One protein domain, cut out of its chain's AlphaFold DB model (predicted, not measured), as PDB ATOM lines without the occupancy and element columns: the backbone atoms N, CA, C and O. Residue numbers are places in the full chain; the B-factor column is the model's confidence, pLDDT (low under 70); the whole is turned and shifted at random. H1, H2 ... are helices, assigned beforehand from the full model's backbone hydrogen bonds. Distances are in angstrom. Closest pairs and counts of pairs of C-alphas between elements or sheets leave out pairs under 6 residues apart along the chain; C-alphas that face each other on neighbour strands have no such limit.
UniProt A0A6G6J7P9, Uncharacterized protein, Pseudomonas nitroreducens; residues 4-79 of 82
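This is residues 4 to 79 of the 82 residues of an uncharacterized protein of Pseudomonas nitroreducens (UniProt A0A6G6J7P9). H3, the longest helix, and H4 meet near one end of each in a V, and H1 passes through the V, crossing H3 and packing on both. H2 turns off from the last residues of H1 and packs on H3. The printed part has 76 residues with four named helices, H1, H2, H3 and H4 in chain order, and no named strand; the class is all helix, and the helix packing is mostly crossed. The whole is compact, with a radius of gyration of the C-alphas of 12.3 A, and spans 36 by 28 by 27 A.

H1 is residues 4 to 19, 22.4 A long, from C-alpha 4 at (25.010, 7.793, 42.999). H2 is residues 21 to 30, 14.7 A. H3 is residues 37 to 58, 31.6 A, from C-alpha 37 at (26.624, 27.435, 29.980). H4 is residues 63 to 78, 22.0 A, ending with C-alpha 78 at (16.638, 27.040, 51.521).

H1 touches H3, about perpendicular at 85 degrees; their closest C-alphas are those of Ala 13 and Gly 48, 4.6 A apart, and H3 takes part with residues 44 to 52 alone. H1 touches H4 at a steep tilt of 53 degrees, the same way, closest at C-alphas 12 and 67, 5.3 A. H1 and H2 only just touch, with 3 pairs of C-alphas within 8 A, and only at the corner, closest at C-alphas 17 and 24, 5.4 A. H2 touches residues 44 to 48 of H3 at a steep tilt of 57 degrees, opposite ways, closest at C-alphas 27 and 44, 6.5 A. Residues 52 to 57 of H3 touch residues 63 to 67 of H4 at a steep tilt of 67 degrees, opposite ways; C-alphas 53 and 63 are closest, 5.1 A. H2 and H4 are apart. In H1, H2, H3 and H4 every O i to N i+4 pair is within hydrogen-bond range.

The two C-alphas farthest apart, of Glu 34 and Asn 60, are 37.5 A from each other. The printed part has no cut. The links H1 to H2 and H3 to H4 are tight, H2 to H3 is short, and no link is long. The mean pLDDT of the printed part is 93.7; residues 4 and 79 are under 70.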
ATOM      1  N   TYR A   4      25.471   7.157  41.772       69.25
ATOM      2  CA  TYR A   4      25.010   7.793  42.999       69.25
ATOM      3  C   TYR A   4      26.034   8.767  43.612       69.25
ATOM      4  O   TYR A   4      25.669   9.886  43.962       69.25
ATOM      5  N   ASP A   5      27.316   8.393  43.661       82.50
ATOM      6  CA  ASP A   5      28.383   9.241  44.209       82.50
ATOM      7  C   ASP A   5      28.598  10.485  43.342       82.50
ATOM      8  O   ASP A   5      28.832  11.575  43.853       82.50
ATOM      9  N   ALA A   6      28.501  10.338  42.017       86.00
ATOM     10  CA  ALA A   6      28.690  11.448  41.085       86.00
ATOM     11  C   ALA A   6      27.565  12.489  41.199       86.00
ATOM     12  O   ALA A   6      27.840  13.691  41.224       86.00
ATOM     13  N   ASP A   7      26.316  12.030  41.312       90.12
ATOM     14  CA  ASP A   7      25.157  12.909  41.495       90.12
ATOM     15  C   ASP A   7      25.224  13.630  42.856       90.12
ATOM     16  O   ASP A   7      24.973  14.836  42.933       90.12
ATOM     17  N   LEU A   8      25.641  12.922  43.913       92.62
ATOM     18  CA  LEU A   8      25.855  13.498  45.241       92.62
ATOM     19  C   LEU A   8      26.956  14.562  45.233       92.62
ATOM     20  O   LEU A   8      26.741  15.663  45.736       92.62
ATOM     21  N   ILE A   9      28.114  14.258  44.642       94.62
ATOM     22  CA  ILE A   9      29.249  15.185  44.540       94.62
ATOM     23  C   ILE A   9      28.827  16.465  43.814       94.62
ATOM     24  O   ILE A   9      29.092  17.568  44.295       94.62
ATOM     25  N   ALA A  10      28.133  16.329  42.681       93.88
ATOM     26  CA  ALA A  10      27.665  17.474  41.910       93.88
ATOM     27  C   ALA A  10      26.666  18.331  42.704       93.88
ATOM     28  O   ALA A  10      26.765  19.560  42.685       93.88
ATOM     29  N   ALA A  11      25.728  17.702  43.419       94.94
ATOM     30  CA  ALA A  11      24.760  18.404  44.253       94.94
ATOM     31  C   ALA A  11      25.436  19.127  45.430       94.94
ATOM     32  O   ALA A  11      25.161  20.303  45.663       94.94
ATOM     33  N   ALA A  12      26.348  18.455  46.134       96.94
ATOM     34  CA  ALA A  12      27.053  19.020  47.280       96.94
ATOM     35  C   ALA A  12      27.972  20.178  46.879       96.94
ATOM     36  O   ALA A  12      28.019  21.182  47.582       96.94
ATOM     37  N   ALA A  13      28.647  20.089  45.729       96.62
ATOM     38  CA  ALA A  13      29.454  21.187  45.206       96.62
ATOM     39  C   ALA A  13      28.607  22.440  44.933       96.62
ATOM     40  O   ALA A  13      28.983  23.537  45.334       96.62
ATOM     41  N   ILE A  14      27.439  22.281  44.300       95.44
ATOM     42  CA  ILE A  14      26.521  23.403  44.046       95.44
ATOM     43  C   ILE A  14      26.003  23.989  45.364       95.44
ATOM     44  O   ILE A  14      26.010  25.208  45.537       95.44
ATOM     45  N   ALA A  15      25.579  23.131  46.294       95.88
ATOM     46  CA  ALA A  15      25.065  23.539  47.595       95.88
ATOM     47  C   ALA A  15      26.120  24.299  48.411       95.88
ATOM     48  O   ALA A  15      25.835  25.369  48.941       95.88
ATOM     49  N   PHE A  16      27.355  23.791  48.451       96.81
ATOM     50  CA  PHE A  16      28.468  24.415  49.161       96.81
ATOM     51  C   PHE A  16      28.755  25.821  48.646       96.81
ATOM     52  O   PHE A  16      28.815  26.769  49.424       96.81
ATOM     53  N   VAL A  17      28.886  25.969  47.327       95.50
ATOM     54  CA  VAL A  17      29.188  27.274  46.737       95.50
ATOM     55  C   VAL A  17      28.007  28.239  46.902       95.50
ATOM     56  O   VAL A  17      28.218  29.424  47.134       95.50
ATOM     57  N   SER A  18      26.766  27.744  46.878       93.44
ATOM     58  CA  SER A  18      25.574  28.563  47.156       93.44
ATOM     59  C   SER A  18      25.526  29.071  48.605       93.44
ATOM     60  O   SER A  18      25.054  30.178  48.848       93.44
ATOM     61  N   LEU A  19      26.045  28.291  49.559       94.75
ATOM     62  CA  LEU A  19      26.159  28.681  50.971       94.75
ATOM     63  C   LEU A  19      27.303  29.674  51.239       94.75
ATOM     64  O   LEU A  19      27.314  30.316  52.288       94.75
ATOM     65  N   VAL A  20      28.259  29.818  50.315       94.56
ATOM     66  CA  VAL A  20      29.430  30.693  50.470       94.56
ATOM     67  C   VAL A  20      29.504  31.670  49.286       94.56
ATOM     68  O   VAL A  20      30.252  31.434  48.337       94.56
ATOM     69  N   PRO A  21      28.771  32.804  49.319       92.56
ATOM     70  CA  PRO A  21      28.684  33.726  48.180       92.56
ATOM     71  C   PRO A  21      30.036  34.255  47.686       92.56
ATOM     72  O   PRO A  21      30.251  34.358  46.483       92.56
ATOM     73  N   ALA A  22      30.978  34.517  48.599       94.50
ATOM     74  CA  ALA A  22      32.329  34.945  48.233       94.50
ATOM     75  C   ALA A  22      33.062  33.889  47.384       94.50
ATOM     76  O   ALA A  22      33.724  34.227  46.409       94.50
ATOM     77  N   LEU A  23      32.877  32.602  47.695       94.06
ATOM     78  CA  LEU A  23      33.441  31.514  46.901       94.06
ATOM     79  C   LEU A  23      32.774  31.428  45.519       94.06
ATOM     80  O   LEU A  23      33.443  31.143  44.528       94.06
ATOM     81  N   ALA A  24      31.468  31.694  45.431       94.44
ATOM     82  CA  ALA A  24      30.766  31.736  44.149       94.44
ATOM     83  C   ALA A  24      31.344  32.814  43.220       94.44
ATOM     84  O   ALA A  24      31.571  32.549  42.037       94.44
ATOM     85  N   GLU A  25      31.619  34.002  43.763       94.94
ATOM     86  CA  GLU A  25      32.259  35.107  43.042       94.94
ATOM     87  C   GLU A  25      33.687  34.744  42.613       94.94
ATOM     88  O   GLU A  25      34.036  34.892  41.441       94.94
ATOM     89  N   GLU A  26      34.495  34.194  43.525       95.62
ATOM     90  CA  GLU A  26      35.858  33.747  43.222       95.62
ATOM     91  C   GLU A  26      35.882  32.709  42.096       95.62
ATOM     92  O   GLU A  26      36.633  32.861  41.131       95.62
ATOM     93  N   ILE A  27      35.023  31.688  42.163       93.88
ATOM     94  CA  ILE A  27      34.915  30.669  41.116       93.88
ATOM     95  C   ILE A  27      34.494  31.309  39.794       93.88
ATOM     96  O   ILE A  27      35.108  31.007  38.768       93.88
ATOM     97  N   ALA A  28      33.502  32.202  39.801       92.88
ATOM     98  CA  ALA A  28      33.022  32.868  38.594       92.88
ATOM     99  C   ALA A  28      34.137  33.640  37.870       92.88
ATOM    100  O   ALA A  28      34.187  33.610  36.642       92.88
ATOM    101  N   HIS A  29      35.069  34.250  38.608       93.94
ATOM    102  CA  HIS A  29      36.236  34.931  38.039       93.94
ATOM    103  C   HIS A  29      37.288  33.992  37.430       93.94
ATOM    104  O   HIS A  29      38.154  34.450  36.687       93.94
ATOM    105  N   THR A  30      37.237  32.691  37.726       92.88
ATOM    106  CA  THR A  30      38.151  31.693  37.138       92.88
ATOM    107  C   THR A  30      37.609  31.024  35.877       92.88
ATOM    108  O   THR A  30      38.334  30.268  35.228       92.88
ATOM    109  N   ILE A  31      36.343  31.269  35.536       91.44
ATOM    110  CA  ILE A  31      35.682  30.669  34.378       91.44
ATOM    111  C   ILE A  31      36.016  31.494  33.122       91.44
ATOM    112  O   ILE A  31      35.843  32.711  33.159       91.44
ATOM    113  N   PRO A  32      36.455  30.870  32.010       91.94
ATOM    114  CA  PRO A  32      36.701  31.580  30.753       91.94
ATOM    115  C   PRO A  32      35.447  32.292  30.230       91.94
ATOM    116  O   PRO A  32      34.354  31.722  30.268       91.94
ATOM    117  N   ASP A  33      35.605  33.504  29.695       91.19
ATOM    118  CA  ASP A  33      34.491  34.310  29.172       91.19
ATOM    119  C   ASP A  33      33.788  33.631  27.982       91.19
ATOM    120  O   ASP A  33      32.588  33.804  27.775       91.19
ATOM    121  N   GLU A  34      34.524  32.833  27.206       95.56
ATOM    122  CA  GLU A  34      34.027  32.083  26.053       95.56
ATOM    123  C   GLU A  34      33.329  30.757  26.406       95.56
ATOM    124  O   GLU A  34      32.809  30.088  25.510       95.56
ATOM    125  N   ALA A  35      33.316  30.359  27.683       94.50
ATOM    126  CA  ALA A  35      32.736  29.089  28.104       94.50
ATOM    127  C   ALA A  35      31.209  29.067  27.909       94.50
ATOM    128  O   ALA A  35      30.479  29.974  28.322       94.50
ATOM    129  N   THR A  36      30.706  27.980  27.331       96.25
ATOM    130  CA  THR A  36      29.269  27.718  27.190       96.25
ATOM    131  C   THR A  36      28.622  27.447  28.549       96.25
ATOM    132  O   THR A  36      29.285  26.994  29.479       96.25
ATOM    133  N   GLU A  37      27.312  27.664  28.695       93.00
ATOM    134  CA  GLU A  37      26.624  27.435  29.980       93.00
ATOM    135  C   GLU A  37      26.878  26.043  30.601       93.00
ATOM    136  O   GLU A  37      27.150  25.988  31.804       93.00
ATOM    137  N   PRO A  38      26.872  24.926  29.840       93.69
ATOM    138  CA  PRO A  38      27.213  23.617  30.392       93.69
ATOM    139  C   PRO A  38      28.655  23.530  30.903       93.69
ATOM    140  O   PRO A  38      28.894  22.936  31.952       93.69
ATOM    141  N   GLU A  39      29.612  24.140  30.200       94.19
ATOM    142  CA  GLU A  39      31.016  24.177  30.627       94.19
ATOM    143  C   GLU A  39      31.174  25.011  31.893       94.19
ATOM    144  O   GLU A  39      31.840  24.581  32.830       94.19
ATOM    145  N   ARG A  40      30.514  26.171  31.968       93.06
ATOM    146  CA  ARG A  40      30.523  27.026  33.163       93.06
ATOM    147  C   ARG A  40      29.982  26.279  34.381       93.06
ATOM    148  O   ARG A  40      30.587  26.341  35.447       93.06
ATOM    149  N   LEU A  41      28.878  25.545  34.216       91.56
ATOM    150  CA  LEU A  41      28.302  24.716  35.276       91.56
ATOM    151  C   LEU A  41      29.259  23.600  35.715       91.56
ATOM    152  O   LEU A  41      29.385  23.331  36.909       91.56
ATOM    153  N   GLU A  42      29.945  22.965  34.769       92.75
ATOM    154  CA  GLU A  42      30.928  21.927  35.072       92.75
ATOM    155  C   GLU A  42      32.151  22.494  35.810       92.75
ATOM    156  O   GLU A  42      32.539  21.956  36.846       92.75
ATOM    157  N   TYR A  43      32.701  23.633  35.367       92.31
ATOM    158  CA  TYR A  43      33.763  24.346  36.087       92.31
ATOM    159  C   TYR A  43      33.347  24.675  37.517       92.31
ATOM    160  O   TYR A  43      34.107  24.446  38.459       92.31
ATOM    161  N   PHE A  44      32.124  25.174  37.681       92.62
ATOM    162  CA  PHE A  44      31.580  25.524  38.983       92.62
ATOM    163  C   PHE A  44      31.507  24.311  39.917       92.62
ATOM    164  O   PHE A  44      31.960  24.384  41.057       92.62
ATOM    165  N   ARG A  45      31.018  23.164  39.423       94.56
ATOM    166  CA  ARG A  45      30.977  21.903  40.186       94.56
ATOM    167  C   ARG A  45      32.368  21.410  40.557       94.56
ATOM    168  O   ARG A  45      32.595  21.047  41.706       94.56
ATOM    169  N   GLN A  46      33.305  21.412  39.612       95.00
ATOM    170  CA  GLN A  46      34.665  20.927  39.849       95.00
ATOM    171  C   GLN A  46      35.398  21.781  40.885       95.00
ATOM    172  O   GLN A  46      36.018  21.242  41.803       95.00
ATOM    173  N   LYS A  47      35.307  23.110  40.766       95.88
ATOM    174  CA  LYS A  47      35.914  24.040  41.724       95.88
ATOM    175  C   LYS A  47      35.229  23.979  43.083       95.88
ATOM    176  O   LYS A  47      35.917  23.854  44.089       95.88
ATOM    177  N   GLY A  48      33.897  23.962  43.110       96.75
ATOM    178  CA  GLY A  48      33.131  23.810  44.345       96.75
ATOM    179  C   GLY A  48      33.473  22.521  45.091       96.75
ATOM    180  O   GLY A  48      33.687  22.550  46.299       96.75
ATOM    181  N   TRP A  49      33.611  21.400  44.376       97.44
ATOM    182  CA  TRP A  49      34.028  20.132  44.974       97.44
ATOM    183  C   TRP A  49      35.465  20.168  45.503       97.44
ATOM    184  O   TRP A  49      35.732  19.654  46.591       97.44
ATOM    185  N   ALA A  50      36.392  20.775  44.757       97.06
ATOM    186  CA  ALA A  50      37.780  20.910  45.189       97.06
ATOM    187  C   ALA A  50      37.888  21.704  46.500       97.06
ATOM    188  O   ALA A  50      38.563  21.256  47.428       97.06
ATOM    189  N   GLU A  51      37.177  22.827  46.608       97.62
ATOM    190  CA  GLU A  51      37.158  23.641  47.827       97.62
ATOM    191  C   GLU A  51      36.463  22.931  48.989       97.62
ATOM    192  O   GLU A  51      36.982  22.922  50.105       97.62
ATOM    193  N   LEU A  52      35.354  22.233  48.731       97.69
ATOM    194  CA  LEU A  52      34.699  21.390  49.732       97.69
ATOM    195  C   LEU A  52      35.673  20.346  50.293       97.69
ATOM    196  O   LEU A  52      35.786  20.201  51.510       97.69
ATOM    197  N   CYS A  53      36.423  19.652  49.430       97.75
ATOM    198  CA  CYS A  53      37.431  18.675  49.847       97.75
ATOM    199  C   CYS A  53      38.541  19.308  50.693       97.75
ATOM    200  O   CYS A  53      39.009  18.702  51.660       97.75
ATOM    201  N   LEU A  54      38.977  20.518  50.335       97.38
ATOM    202  CA  LEU A  54      39.968  21.255  51.112       97.38
ATOM    203  C   LEU A  54      39.420  21.588  52.498       97.38
ATOM    204  O   LEU A  54      40.103  21.326  53.487       97.38
ATOM    205  N   VAL A  55      38.197  22.105  52.601       96.88
ATOM    206  CA  VAL A  55      37.568  22.409  53.893       96.88
ATOM    207  C   VAL A  55      37.382  21.143  54.730       96.88
ATOM    208  O   VAL A  55      37.811  21.128  55.883       96.88
ATOM    209  N   ALA A  56      36.855  20.062  54.148       97.62
ATOM    210  CA  ALA A  56      36.711  18.772  54.825       97.62
ATOM    211  C   ALA A  56      38.046  18.308  55.426       97.62
ATOM    212  O   ALA A  56      38.129  17.997  56.613       97.62
ATOM    213  N   LYS A  57      39.130  18.387  54.644       97.19
ATOM    214  CA  LYS A  57      40.477  18.045  55.107       97.19
ATOM    215  C   LYS A  57      40.945  18.921  56.273       97.19
ATOM    216  O   LYS A  57      41.517  18.391  57.222       97.19
ATOM    217  N   HIS A  58      40.717  20.236  56.234       97.06
ATOM    218  CA  HIS A  58      41.084  21.134  57.341       97.06
ATOM    219  C   HIS A  58      40.279  20.854  58.618       97.06
ATOM    220  O   HIS A  58      40.782  21.079  59.719       97.06
ATOM    221  N   LEU A  59      39.061  20.330  58.473       95.75
ATOM    222  CA  LEU A  59      38.198  19.905  59.573       95.75
ATOM    223  C   LEU A  59      38.452  18.453  60.026       95.75
ATOM    224  O   LEU A  59      37.826  18.008  60.983       95.75
ATOM    225  N   ASN A  60      39.388  17.732  59.394       96.81
ATOM    226  CA  ASN A  60      39.616  16.290  59.577       96.81
ATOM    227  C   ASN A  60      38.357  15.433  59.337       96.81
ATOM    228  O   ASN A  60      38.123  14.458  60.048       96.81
ATOM    229  N   LEU A  61      37.558  15.803  58.336       95.44
ATOM    230  CA  LEU A  61      36.383  15.066  57.879       95.44
ATOM    231  C   LEU A  61      36.663  14.381  56.540       95.44
ATOM    232  O   LEU A  61      37.411  14.897  55.703       95.44
ATOM    233  N   GLU A  62      36.002  13.250  56.308       96.88
ATOM    234  CA  GLU A  62      35.967  12.643  54.981       96.88
ATOM    235  C   GLU A  62      35.136  13.526  54.028       96.88
ATOM    236  O   GLU A  62      34.047  13.971  54.404       96.88
ATOM    237  N   PRO A  63      35.585  13.776  52.782       95.75
ATOM    238  CA  PRO A  63      34.888  14.682  51.866       95.75
ATOM    239  C   PRO A  63      33.419  14.334  51.625       95.75
ATOM    240  O   PRO A  63      32.585  15.229  51.549       95.75
ATOM    241  N   LEU A  64      33.088  13.042  51.533       95.62
ATOM    242  CA  LEU A  64      31.704  12.603  51.352       95.62
ATOM    243  C   LEU A  64      30.860  12.846  52.608       95.62
ATOM    244  O   LEU A  64      29.727  13.296  52.488       95.62
ATOM    245  N   GLU A  65      31.406  12.625  53.804       95.56
ATOM    246  CA  GLU A  65      30.705  12.928  55.059       95.56
ATOM    247  C   GLU A  65      30.397  14.426  55.160       95.56
ATOM    248  O   GLU A  65      29.265  14.820  55.445       95.56
ATOM    249  N   PHE A  66      31.377  15.271  54.840       97.06
ATOM    250  CA  PHE A  66      31.177  16.715  54.820       97.06
ATOM    251  C   PHE A  66      30.179  17.146  53.733       97.06
ATOM    252  O   PHE A  66      29.342  18.013  53.973       97.06
ATOM    253  N   ALA A  67      30.193  16.500  52.564       97.31
ATOM    254  CA  ALA A  67      29.226  16.737  51.494       97.31
ATOM    255  C   ALA A  67      27.776  16.489  51.939       97.31
ATOM    256  O   ALA A  67      26.892  17.287  51.621       97.31
ATOM    257  N   HIS A  68      27.533  15.425  52.709       95.81
ATOM    258  CA  HIS A  68      26.222  15.164  53.304       95.81
ATOM    259  C   HIS A  68      25.796  16.290  54.256       95.81
ATOM    260  O   HIS A  68      24.692  16.813  54.117       95.81
ATOM    261  N   GLN A  69      26.684  16.724  55.155       96.19
ATOM    262  CA  GLN A  69      26.398  17.819  56.093       96.19
ATOM    263  C   GLN A  69      26.097  19.137  55.364       96.19
ATOM    264  O   GLN A  69      25.163  19.852  55.719       96.19
ATOM    265  N   VAL A  70      26.849  19.450  54.305       96.81
ATOM    266  CA  VAL A  70      26.598  20.622  53.453       96.81
ATOM    267  C   VAL A  70      25.202  20.567  52.836       96.81
ATOM    268  O   VAL A  70      24.498  21.576  52.827       96.81
ATOM    269  N   LEU A  71      24.790  19.408  52.316       95.88
ATOM    270  CA  LEU A  71      23.464  19.239  51.721       95.88
ATOM    271  C   LEU A  71      22.348  19.421  52.754       95.88
ATOM    272  O   LEU A  71      21.350  20.072  52.448       95.88
ATOM    273  N   GLU A  72      22.524  18.898  53.967       95.12
ATOM    274  CA  GLU A  72      21.584  19.093  55.075       95.12
ATOM    275  C   GLU A  72      21.453  20.576  55.442       95.12
ATOM    276  O   GLU A  72      20.343  21.104  55.497       95.12
ATOM    277  N   VAL A  73      22.577  21.283  55.608       95.31
ATOM    278  CA  VAL A  73      22.578  22.725  55.899       95.31
ATOM    279  C   VAL A  73      21.916  23.512  54.773       95.31
ATOM    280  O   VAL A  73      21.047  24.340  55.029       95.31
ATOM    281  N   HIS A  74      22.256  23.230  53.515       94.44
ATOM    282  CA  HIS A  74      21.655  23.909  52.371       94.44
ATOM    283  C   HIS A  74      20.133  23.711  52.315       94.44
ATOM    284  O   HIS A  74      19.402  24.650  52.007       94.44
ATOM    285  N   GLN A  75      19.626  22.518  52.639       91.81
ATOM    286  CA  GLN A  75      18.182  22.259  52.717       91.81
ATOM    287  C   GLN A  75      17.500  23.048  53.842       91.81
ATOM    288  O   GLN A  75      16.384  23.536  53.649       91.81
ATOM    289  N   LEU A  76      18.163  23.197  54.992       92.00
ATOM    290  CA  LEU A  76      17.659  23.997  56.111       92.00
ATOM    291  C   LEU A  76      17.601  25.488  55.754       92.00
ATOM    292  O   LEU A  76      16.575  26.128  55.978       92.00
ATOM    293  N   GLU A  77      18.659  26.018  55.139       88.12
ATOM    294  CA  GLU A  77      18.755  27.428  54.734       88.12
ATOM    295  C   GLU A  77      17.807  27.781  53.575       88.12
ATOM    296  O   GLU A  77      17.258  28.880  53.522       88.12
ATOM    297  N   THR A  78      17.570  26.843  52.650       84.31
ATOM    298  CA  THR A  78      16.638  27.040  51.521       84.31
ATOM    299  C   THR A  78      15.184  26.705  51.852       84.31
ATOM    300  O   THR A  78      14.300  26.961  51.035       84.31
ATOM    301  N   GLY A  79      14.908  26.196  53.057       65.81
ATOM    302  CA  GLY A  79      13.555  26.075  53.583       65.81
ATOM    303  C   GLY A  79      12.677  25.070  52.841       65.81
ATOM    304  O   GLY A  79      11.565  25.407  52.440       65.81
TER     305      GLY A  79